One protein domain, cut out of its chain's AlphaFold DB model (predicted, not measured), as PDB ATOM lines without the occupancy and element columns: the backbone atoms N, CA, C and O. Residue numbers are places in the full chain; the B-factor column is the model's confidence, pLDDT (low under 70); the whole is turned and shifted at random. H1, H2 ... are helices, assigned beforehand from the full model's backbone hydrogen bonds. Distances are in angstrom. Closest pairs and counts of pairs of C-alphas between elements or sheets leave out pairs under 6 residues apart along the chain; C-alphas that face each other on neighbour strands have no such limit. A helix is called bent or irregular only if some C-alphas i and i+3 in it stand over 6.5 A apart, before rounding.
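Overview. This is residues 2 to 79 of the 127 residues of the protein "Hypothetical protein" of Adineta ricciae (UniProt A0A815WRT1). One long helix, H3, makes the length of an open bracket, and the chain folds back at both of its ends: H2 and then H1 at one end, H4 at the other. The two folded-back arms are far from each other, with few contacts between parts. The printed part has 78 residues with four named helices, in the order H1, H2, H3, H4, and no named strand; the class is all helix. It is extended, with a radius of gyration of the C-alphas of 19.9 A and spans of 59 by 25 by 19 A.

Along the chain. H3, residues 22 to 57, measures 50.1 A from C-alpha 22 at (-45.160, 7.957, 154.727) to C-alpha 57 at (-20.656, 50.180, 165.945). It is neither bent nor irregular, but only just: C-alphas 35 and 38 are 6.1 A apart. H4, residues 61 to 74, measures 20.2 A and ends at C-alpha 74, (-36.726, 49.775, 153.710). H2 is residues 12 to 18, 10.7 A, and H1 residues 2 to 6, 6.5 A.

Arrangement. H3 touches H2 only at the corner, with its residues 23 to 24 alone; the closest C-alphas, of Leu 15 and Gly 23, are 5.4 A apart. Their steep tilt is 41 degrees, opposite ways. H3 and H4 only just touch, with 3 pairs of C-alphas within 8 A, and only at the corner; the closest C-alphas are those of Val 57 and Phe 64, 6.0 A. Their shallow tilt of 34 degrees, opposite ways, is only just short of steep. H1 and H3 are close but not clearly touching, Ile 6 and Val 34 having the closest C-alphas, 7.4 A. H4 is apart from H1 and H2. Every O i to N i+4 pair is within hydrogen-bond range in H1 and H4, against 2 of 3 in H2 and 30 of 32 in H3.

Size, cuts and confidence. The C-alphas of Arg 17 and Glu 59, the two farthest apart, are 59.5 A apart. Residues 36 to 52 of H3 stand free. The printed part has no cut, and its three links are tight. Mean pLDDT of the printed part is 77.1; residues 11 to 19 and 57 to 61 are among those under 70.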
ATOM      1  N   LEU A   2     -39.211  23.796 145.019       62.59
ATOM      2  CA  LEU A   2     -38.437  23.675 146.280       62.59
ATOM      3  C   LEU A   2     -38.491  24.936 147.175       62.59
ATOM      4  O   LEU A   2     -38.641  24.836 148.387       62.59
ATOM      5  N   PHE A   3     -38.472  26.131 146.573       67.06
ATOM      6  CA  PHE A   3     -38.647  27.399 147.297       67.06
ATOM      7  C   PHE A   3     -40.069  27.580 147.859       67.06
ATOM      8  O   PHE A   3     -40.247  28.087 148.961       67.06
ATOM      9  N   GLU A   4     -41.092  27.112 147.138       70.19
ATOM     10  CA  GLU A   4     -42.482  27.129 147.622       70.19
ATOM     11  C   GLU A   4     -42.686  26.154 148.788       70.19
ATOM     12  O   GLU A   4     -43.399  26.486 149.730       70.19
ATOM     13  N   MET A   5     -41.994  25.008 148.788       66.31
ATOM     14  CA  MET A   5     -41.963  24.093 149.936       66.31
ATOM     15  C   MET A   5     -41.321  24.721 151.177       66.31
ATOM     16  O   MET A   5     -41.825  24.515 152.276       66.31
ATOM     17  N   ILE A   6     -40.259  25.521 151.022       66.75
ATOM     18  CA  ILE A   6     -39.658  26.274 152.141       66.75
ATOM     19  C   ILE A   6     -40.654  27.298 152.708       66.75
ATOM     20  O   ILE A   6     -40.733  27.479 153.918       66.75
ATOM     21  N   LEU A   7     -41.466  27.912 151.843       71.88
ATOM     22  CA  LEU A   7     -42.582  28.784 152.228       71.88
ATOM     23  C   LEU A   7     -43.829  28.017 152.699       71.88
ATOM     24  O   LEU A   7     -44.885  28.622 152.875       71.88
ATOM     25  N   MET A   8     -43.727  26.698 152.890       64.69
ATOM     26  CA  MET A   8     -44.811  25.828 153.352       64.69
ATOM     27  C   MET A   8     -46.025  25.772 152.404       64.69
ATOM     28  O   MET A   8     -47.094  25.287 152.767       64.69
ATOM     29  N   LYS A   9     -45.859  26.226 151.159       67.00
ATOM     30  CA  LYS A   9     -46.867  26.185 150.102       67.00
ATOM     31  C   LYS A   9     -46.729  24.862 149.347       67.00
ATOM     32  O   LYS A   9     -46.145  24.808 148.266       67.00
ATOM     33  N   PHE A  10     -47.228  23.784 149.947       70.56
ATOM     34  CA  PHE A  10     -47.280  22.457 149.327       70.56
ATOM     35  C   PHE A  10     -48.730  21.953 149.272       70.56
ATOM     36  O   PHE A  10     -49.525  22.243 150.165       70.56
ATOM     37  N   ASP A  11     -49.075  21.212 148.214       69.50
ATOM     38  CA  ASP A  11     -50.381  20.559 148.099       69.50
ATOM     39  C   ASP A  11     -50.375  19.277 148.939       69.50
ATOM     40  O   ASP A  11     -49.835  18.237 148.554       69.50
ATOM     41  N   SER A  12     -50.918  19.377 150.150       65.19
ATOM     42  CA  SER A  12     -50.966  18.264 151.093       65.19
ATOM     43  C   SER A  12     -51.859  17.126 150.601       65.19
ATOM     44  O   SER A  12     -51.544  15.964 150.853       65.19
ATOM     45  N   ASN A  13     -52.923  17.428 149.855       68.31
ATOM     46  CA  ASN A  13     -53.904  16.438 149.407       68.31
ATOM     47  C   ASN A  13     -53.318  15.442 148.405       68.31
ATOM     48  O   ASN A  13     -53.714  14.275 148.383       68.31
ATOM     49  N   GLU A  14     -52.364  15.885 147.591       68.44
ATOM     50  CA  GLU A  14     -51.673  15.020 146.639       68.44
ATOM     51  C   GLU A  14     -50.690  14.076 147.353       68.44
ATOM     52  O   GLU A  14     -50.596  12.897 147.010       68.44
ATOM     53  N   LEU A  15     -50.053  14.549 148.432       65.94
ATOM     54  CA  LEU A  15     -49.104  13.772 149.235       65.94
ATOM     55  C   LEU A  15     -49.787  12.675 150.074       65.94
ATOM     56  O   LEU A  15     -49.248  11.579 150.215       65.94
ATOM     57  N   PHE A  16     -50.994  12.939 150.587       67.62
ATOM     58  CA  PHE A  16     -51.799  11.945 151.313       67.62
ATOM     59  C   PHE A  16     -52.366  10.839 150.410       67.62
ATOM     60  O   PHE A  16     -52.697   9.762 150.905       67.62
ATOM     61  N   ARG A  17     -52.484  11.080 149.096       69.25
ATOM     62  CA  ARG A  17     -53.044  10.110 148.139       69.25
ATOM     63  C   ARG A  17     -52.075   9.007 147.724       69.25
ATOM     64  O   ARG A  17     -52.549   7.963 147.284       69.25
ATOM     65  N   VAL A  18     -50.764   9.238 147.809       67.94
ATOM     66  CA  VAL A  18     -49.749   8.291 147.311       67.94
ATOM     67  C   VAL A  18     -49.410   7.239 148.366       67.94
ATOM     68  O   VAL A  18     -49.470   6.051 148.070       67.94
ATOM     69  N   GLU A  19     -49.141   7.653 149.609       65.56
ATOM     70  CA  GLU A  19     -48.977   6.745 150.751       65.56
ATOM     71  C   GLU A  19     -49.504   7.377 152.047       65.56
ATOM     72  O   GLU A  19     -48.976   8.379 152.535       65.56
ATOM     73  N   THR A  20     -50.518   6.747 152.645       71.12
ATOM     74  CA  THR A  20     -51.279   7.270 153.794       71.12
ATOM     75  C   THR A  20     -50.427   7.540 155.040       71.12
ATOM     76  O   THR A  20     -50.775   8.401 155.844       71.12
ATOM     77  N   PHE A  21     -49.319   6.815 155.221       74.50
ATOM     78  CA  PHE A  21     -48.458   6.940 156.401       74.50
ATOM     79  C   PHE A  21     -47.165   7.716 156.121       74.50
ATOM     80  O   PHE A  21     -46.797   8.610 156.883       74.50
ATOM     81  N   LEU A  22     -46.484   7.407 155.015       75.88
ATOM     82  CA  LEU A  22     -45.160   7.957 154.727       75.88
ATOM     83  C   LEU A  22     -45.216   9.442 154.330       75.88
ATOM     84  O   LEU A  22     -44.351  10.214 154.739       75.88
ATOM     85  N   GLY A  23     -46.264   9.864 153.615       76.75
ATOM     86  CA  GLY A  23     -46.479  11.260 153.215       76.75
ATOM     87  C   GLY A  23     -46.534  12.237 154.401       76.75
ATOM     88  O   GLY A  23     -45.666  13.109 154.510       76.75
ATOM     89  N   PRO A  24     -47.498  12.096 155.334       79.69
ATOM     90  CA  PRO A  24     -47.573  12.954 156.520       79.69
ATOM     91  C   PRO A  24     -46.351  12.847 157.440       79.69
ATOM     92  O   PRO A  24     -45.971  13.840 158.068       79.69
ATOM     93  N   PHE A  25     -45.707  11.679 157.514       84.12
ATOM     94  CA  PHE A  25     -44.492  11.501 158.308       84.12
ATOM     95  C   PHE A  25     -43.317  12.324 157.756       84.12
ATOM     96  O   PHE A  25     -42.703  13.099 158.491       84.12
ATOM     97  N   VAL A  26     -43.045  12.218 156.451       83.06
ATOM     98  CA  VAL A  26     -41.979  12.982 155.778       83.06
ATOM     99  C   VAL A  26     -42.262  14.479 155.840       83.06
ATOM    100  O   VAL A  26     -41.349  15.263 156.091       83.06
ATOM    101  N   LEU A  27     -43.525  14.883 155.689       81.69
ATOM    102  CA  LEU A  27     -43.931  16.274 155.840       81.69
ATOM    103  C   LEU A  27     -43.639  16.811 157.248       81.69
ATOM    104  O   LEU A  27     -43.079  17.894 157.399       81.69
ATOM    105  N   THR A  28     -44.009  16.058 158.282       84.69
ATOM    106  CA  THR A  28     -43.775  16.459 159.676       84.69
ATOM    107  C   THR A  28     -42.281  16.598 159.954       84.69
ATOM    108  O   THR A  28     -41.846  17.579 160.558       84.69
ATOM    109  N   LEU A  29     -41.482  15.651 159.459       86.50
ATOM    110  CA  LEU A  29     -40.029  15.679 159.583       86.50
ATOM    111  C   LEU A  29     -39.413  16.862 158.822       86.50
ATOM    112  O   LEU A  29     -38.517  17.521 159.344       86.50
ATOM    113  N   PHE A  30     -39.929  17.189 157.637       84.56
ATOM    114  CA  PHE A  30     -39.518  18.368 156.878       84.56
ATOM    115  C   PHE A  30     -39.818  19.665 157.634       84.56
ATOM    116  O   PHE A  30     -38.941  20.516 157.754       84.56
ATOM    117  N   ILE A  31     -41.021  19.804 158.199       85.38
ATOM    118  CA  ILE A  31     -41.391  20.980 158.996       85.38
ATOM    119  C   ILE A  31     -40.468  21.096 160.215       85.38
ATOM    120  O   ILE A  31     -39.920  22.165 160.472       85.38
ATOM    121  N   LEU A  32     -40.225  20.002 160.936       88.81
ATOM    122  CA  LEU A  32     -39.341  20.006 162.101       88.81
ATOM    123  C   LEU A  32     -37.909  20.407 161.719       88.81
ATOM    124  O   LEU A  32     -37.349  21.340 162.292       88.81
ATOM    125  N   LEU A  33     -37.311  19.750 160.728       87.19
ATOM    126  CA  LEU A  33     -35.922  20.013 160.359       87.19
ATOM    127  C   LEU A  33     -35.748  21.385 159.698       87.19
ATOM    128  O   LEU A  33     -34.872  22.152 160.087       87.19
ATOM    129  N   VAL A  34     -36.570  21.726 158.711       83.81
ATOM    130  CA  VAL A  34     -36.362  22.940 157.912       83.81
ATOM    131  C   VAL A  34     -36.932  24.167 158.612       83.81
ATOM    132  O   VAL A  34     -36.247  25.183 158.728       83.81
ATOM    133  N   VAL A  35     -38.165  24.090 159.112       80.81
ATOM    134  CA  VAL A  35     -38.813  25.260 159.717       80.81
ATOM    135  C   VAL A  35     -38.282  25.492 161.124       80.81
ATOM    136  O   VAL A  35     -37.951  26.622 161.449       80.81
ATOM    137  N   PHE A  36     -38.134  24.462 161.960       84.12
ATOM    138  CA  PHE A  36     -37.633  24.695 163.316       84.12
ATOM    139  C   PHE A  36     -36.111  24.740 163.371       84.12
ATOM    140  O   PHE A  36     -35.567  25.736 163.838       84.12
ATOM    141  N   ILE A  37     -35.404  23.715 162.892       88.88
ATOM    142  CA  ILE A  37     -33.944  23.662 163.079       88.88
ATOM    143  C   ILE A  37     -33.237  24.661 162.163       88.88
ATOM    144  O   ILE A  37     -32.493  25.509 162.660       88.88
ATOM    145  N   CYS A  38     -33.477  24.623 160.848       86.62
ATOM    146  CA  CYS A  38     -32.758  25.511 159.934       86.62
ATOM    147  C   CYS A  38     -33.084  26.990 160.186       86.62
ATOM    148  O   CYS A  38     -32.148  27.782 160.279       86.62
ATOM    149  N   LEU A  39     -34.356  27.383 160.370       86.56
ATOM    150  CA  LEU A  39     -34.662  28.790 160.684       86.56
ATOM    151  C   LEU A  39     -34.099  29.221 162.039       86.56
ATOM    152  O   LEU A  39     -33.624  30.347 162.142       86.56
ATOM    153  N   SER A  40     -34.088  28.353 163.057       90.00
ATOM    154  CA  SER A  40     -33.474  28.695 164.349       90.00
ATOM    155  C   SER A  40     -31.969  28.921 164.222       90.00
ATOM    156  O   SER A  40     -31.438  29.854 164.820       90.00
ATOM    157  N   ILE A  41     -31.280  28.121 163.403       93.50
ATOM    158  CA  ILE A  41     -29.856  28.324 163.111       93.50
ATOM    159  C   ILE A  41     -29.649  29.655 162.382       93.50
ATOM    160  O   ILE A  41     -28.798  30.443 162.790       93.50
ATOM    161  N   PHE A  42     -30.448  29.949 161.352       90.50
ATOM    162  CA  PHE A  42     -30.381  31.236 160.654       90.50
ATOM    163  C   PHE A  42     -30.632  32.415 161.598       90.50
ATOM    164  O   PHE A  42     -29.881  33.388 161.566       90.50
ATOM    165  N   LEU A  43     -31.632  32.318 162.476       89.50
ATOM    166  CA  LEU A  43     -31.915  33.328 163.494       89.50
ATOM    167  C   LEU A  43     -30.743  33.504 164.461       89.50
ATOM    168  O   LEU A  43     -30.383  34.639 164.763       89.50
ATOM    169  N   SER A  44     -30.111  32.414 164.900       94.00
ATOM    170  CA  SER A  44     -28.925  32.478 165.761       94.00
ATOM    171  C   SER A  44     -27.766  33.186 165.065       94.00
ATOM    172  O   SER A  44     -27.162  34.079 165.650       94.00
ATOM    173  N   ILE A  45     -27.496  32.854 163.799       92.44
ATOM    174  CA  ILE A  45     -26.445  33.500 163.002       92.44
ATOM    175  C   ILE A  45     -26.734  34.995 162.843       92.44
ATOM    176  O   ILE A  45     -25.836  35.815 163.032       92.44
ATOM    177  N   ILE A  46     -27.971  35.370 162.507       90.00
ATOM    178  CA  ILE A  46     -28.369  36.780 162.387       90.00
ATOM    179  C   ILE A  46     -28.180  37.491 163.729       90.00
ATOM    180  O   ILE A  46     -27.606  38.575 163.765       90.00
ATOM    181  N   ASN A  47     -28.614  36.876 164.828       89.81
ATOM    182  CA  ASN A  47     -28.511  37.445 166.166       89.81
ATOM    183  C   ASN A  47     -27.053  37.641 166.611       89.81
ATOM    184  O   ASN A  47     -26.703  38.709 167.110       89.81
ATOM    185  N   ASP A  48     -26.188  36.652 166.386       90.69
ATOM    186  CA  ASP A  48     -24.766  36.747 166.717       90.69
ATOM    187  C   ASP A  48     -24.063  37.817 165.875       90.69
ATOM    188  O   ASP A  48     -23.323  38.639 166.417       90.69
ATOM    189  N   ASN A  49     -24.344  37.874 164.571       87.88
ATOM    190  CA  ASN A  49     -23.800  38.918 163.702       87.88
ATOM    191  C   ASN A  49     -24.311  40.308 164.087       87.88
ATOM    192  O   ASN A  49     -23.541  41.264 164.080       87.88
ATOM    193  N   PHE A  50     -25.583  40.435 164.458       82.81
ATOM    194  CA  PHE A  50     -26.148  41.703 164.904       82.81
ATOM    195  C   PHE A  50     -25.545  42.157 166.237       82.81
ATOM    196  O   PHE A  50     -25.273  43.344 166.412       82.81
ATOM    197  N   ARG A  51     -25.272  41.222 167.157       83.44
ATOM    198  CA  ARG A  51     -24.552  41.507 168.406       83.44
ATOM    199  C   ARG A  51     -23.137  42.012 168.123       83.44
ATOM    200  O   ARG A  51     -22.768  43.058 168.646       83.44
ATOM    201  N   LEU A  52     -22.390  41.325 167.257       83.94
ATOM    202  CA  LEU A  52     -21.038  41.729 166.854       83.94
ATOM    203  C   LEU A  52     -21.024  43.083 166.135       83.94
ATOM    204  O   LEU A  52     -20.152  43.911 166.383       83.94
ATOM    205  N   ALA A  53     -21.993  43.318 165.248       78.56
ATOM    206  CA  ALA A  53     -22.139  44.591 164.559       78.56
ATOM    207  C   ALA A  53     -22.446  45.712 165.554       78.56
ATOM    208  O   ALA A  53     -21.805  46.751 165.501       78.56
ATOM    209  N   ARG A  54     -23.362  45.492 166.504       73.12
ATOM    210  CA  ARG A  54     -23.666  46.468 167.555       73.12
ATOM    211  C   ARG A  54     -22.434  46.797 168.392       73.12
ATOM    212  O   ARG A  54     -22.197  47.965 168.646       73.12
ATOM    213  N   GLU A  55     -21.658  45.797 168.796       77.12
ATOM    214  CA  GLU A  55     -20.454  46.000 169.609       77.12
ATOM    215  C   GLU A  55     -19.392  46.834 168.879       77.12
ATOM    216  O   GLU A  55     -18.857  47.774 169.453       77.12
ATOM    217  N   LYS A  56     -19.155  46.560 167.590       70.00
ATOM    218  CA  LYS A  56     -18.225  47.347 166.760       70.00
ATOM    219  C   LYS A  56     -18.733  48.753 166.458       70.00
ATOM    220  O   LYS A  56     -17.956  49.687 166.357       70.00
ATOM    221  N   VAL A  57     -20.040  48.903 166.298       62.12
ATOM    222  CA  VAL A  57     -20.656  50.180 165.945       62.12
ATOM    223  C   VAL A  57     -20.782  51.127 167.156       62.12
ATOM    224  O   VAL A  57     -20.950  52.327 166.970       62.12
ATOM    225  N   ILE A  58     -20.606  50.646 168.394       57.62
ATOM    226  CA  ILE A  58     -20.451  51.521 169.576       57.62
ATOM    227  C   ILE A  58     -19.233  52.463 169.436       57.62
ATOM    228  O   ILE A  58     -19.226  53.515 170.073       57.62
ATOM    229  N   GLU A  59     -18.247  52.158 168.579       61.56
ATOM    230  CA  GLU A  59     -17.157  53.097 168.259       61.56
ATOM    231  C   GLU A  59     -17.609  54.309 167.426       61.56
ATOM    232  O   GLU A  59     -16.968  55.353 167.517       61.56
ATOM    233  N   ASP A  60     -18.700  54.209 166.654       65.38
ATOM    234  CA  ASP A  60     -19.153  55.284 165.764       65.38
ATOM    235  C   ASP A  60     -20.700  55.388 165.712       65.38
ATOM    236  O   ASP A  60     -21.367  54.809 164.837       65.38
ATOM    237  N   PRO A  61     -21.313  56.089 166.687       69.56
ATOM    238  CA  PRO A  61     -22.765  56.124 166.875       69.56
ATOM    239  C   PRO A  61     -23.528  56.755 165.697       69.56
ATOM    240  O   PRO A  61     -24.689  56.404 165.454       69.56
ATOM    241  N   GLU A  62     -22.886  57.628 164.916       74.88
ATOM    242  CA  GLU A  62     -23.500  58.248 163.737       74.88
ATOM    243  C   GLU A  62     -23.782  57.209 162.642       74.88
ATOM    244  O   GLU A  62     -24.887  57.165 162.085       74.88
ATOM    245  N   VAL A  63     -22.839  56.291 162.399       74.38
ATOM    246  CA  VAL A  63     -22.972  55.219 161.399       74.38
ATOM    247  C   VAL A  63     -24.081  54.235 161.787       74.38
ATOM    248  O   VAL A  63     -24.839  53.779 160.923       74.38
ATOM    249  N   PHE A  64     -24.245  53.950 163.086       72.94
ATOM    250  CA  PHE A  64     -25.332  53.100 163.586       72.94
ATOM    251  C   PHE A  64     -26.708  53.649 163.232       72.94
ATOM    252  O   PHE A  64     -27.556  52.933 162.688       72.94
ATOM    253  N   SER A  65     -26.921  54.925 163.567       76.12
ATOM    254  CA  SER A  65     -28.210  55.587 163.413       76.12
ATOM    255  C   SER A  65     -28.622  55.601 161.941       76.12
ATOM    256  O   SER A  65     -29.772  55.299 161.619       76.12
ATOM    257  N   TYR A  66     -27.662  55.816 161.036       79.56
ATOM    258  CA  TYR A  66     -27.876  55.794 159.596       79.56
ATOM    259  C   TYR A  66     -28.275  54.406 159.067       79.56
ATOM    260  O   TYR A  66     -29.252  54.287 158.318       79.56
ATOM    261  N   ILE A  67     -27.567  53.342 159.467       79.75
ATOM    262  CA  ILE A  67     -27.861  51.966 159.019       79.75
ATOM    263  C   ILE A  67     -29.242  51.526 159.511       79.75
ATOM    264  O   ILE A  67     -30.045  51.001 158.737       79.75
ATOM    265  N   ILE A  68     -29.549  51.782 160.784       77.19
ATOM    266  CA  ILE A  68     -30.833  51.419 161.389       77.19
ATOM    267  C   ILE A  68     -31.985  52.209 160.760       77.19
ATOM    268  O   ILE A  68     -33.023  51.632 160.436       77.19
ATOM    269  N   LYS A  69     -31.797  53.508 160.512       79.50
ATOM    270  CA  LYS A  69     -32.783  54.354 159.827       79.50
ATOM    271  C   LYS A  69     -33.063  53.868 158.406       79.50
ATOM    272  O   LYS A  69     -34.227  53.746 158.023       79.50
ATOM    273  N   THR A  70     -32.016  53.522 157.659       80.19
ATOM    274  CA  THR A  70     -32.134  52.954 156.307       80.19
ATOM    275  C   THR A  70     -32.893  51.629 156.338       80.19
ATOM    276  O   THR A  70     -33.806  51.418 155.541       80.19
ATOM    277  N   PHE A  71     -32.580  50.761 157.303       81.19
ATOM    278  CA  PHE A  71     -33.259  49.482 157.485       81.19
ATOM    279  C   PHE A  71     -34.756  49.659 157.775       81.19
ATOM    280  O   PHE A  71     -35.576  49.063 157.079       81.19
ATOM    281  N   PHE A  72     -35.126  50.526 158.729       80.44
ATOM    282  CA  PHE A  72     -36.529  50.812 159.065       80.44
ATOM    283  C   PHE A  72     -37.314  51.430 157.901       80.44
ATOM    284  O   PHE A  72     -38.474  51.073 157.677       80.44
ATOM    285  N   GLN A  73     -36.674  52.305 157.120       80.94
ATOM    286  CA  GLN A  73     -37.266  52.881 155.916       80.94
ATOM    287  C   GLN A  73     -37.518  51.817 154.840       80.94
ATOM    288  O   GLN A  73     -38.555  51.851 154.177       80.94
ATOM    289  N   TRP A  74     -36.610  50.848 154.698       76.50
ATOM    290  CA  TRP A  74     -36.726  49.775 153.710       76.50
ATOM    291  C   TRP A  74     -37.844  48.781 154.043       76.50
ATOM    292  O   TRP A  74     -38.584  48.365 153.156       76.50
ATOM    293  N   ILE A  75     -38.042  48.473 155.328       84.81
ATOM    294  CA  ILE A  75     -39.150  47.625 155.807       84.81
ATOM    295  C   ILE A  75     -40.482  48.385 155.966       84.81
ATOM    296  O   ILE A  75     -41.458  47.823 156.459       84.81
ATOM    297  N   GLY A  76     -40.545  49.660 155.562       77.56
ATOM    298  CA  GLY A  76     -41.771  50.468 155.569       77.56
ATOM    299  C   GLY A  76     -42.273  50.866 156.962       77.56
ATOM    300  O   GLY A  76     -43.371  51.414 157.094       77.56
ATOM    301  N   ILE A  77     -41.483  50.631 158.013       73.75
ATOM    302  CA  ILE A  77     -41.829  51.012 159.381       73.75
ATOM    303  C   ILE A  77     -41.489  52.493 159.547       73.75
ATOM    304  O   ILE A  77     -40.367  52.880 159.843       73.75
ATOM    305  N   LYS A  78     -42.503  53.346 159.374       61.66
ATOM    306  CA  LYS A  78     -42.409  54.807 159.560       61.66
ATOM    307  C   LYS A  78     -42.242  55.250 161.020       61.66
ATOM    308  O   LYS A  78     -42.226  56.450 161.294       61.66
ATOM    309  N   LYS A  79     -42.200  54.311 161.970       63.03
ATOM    310  CA  LYS A  79     -42.120  54.637 163.392       63.03
ATOM    311  C   LYS A  79     -40.698  55.088 163.709       63.03
ATOM    312  O   LYS A  79     -39.764  54.300 163.601       63.03
TER     313      LYS A  79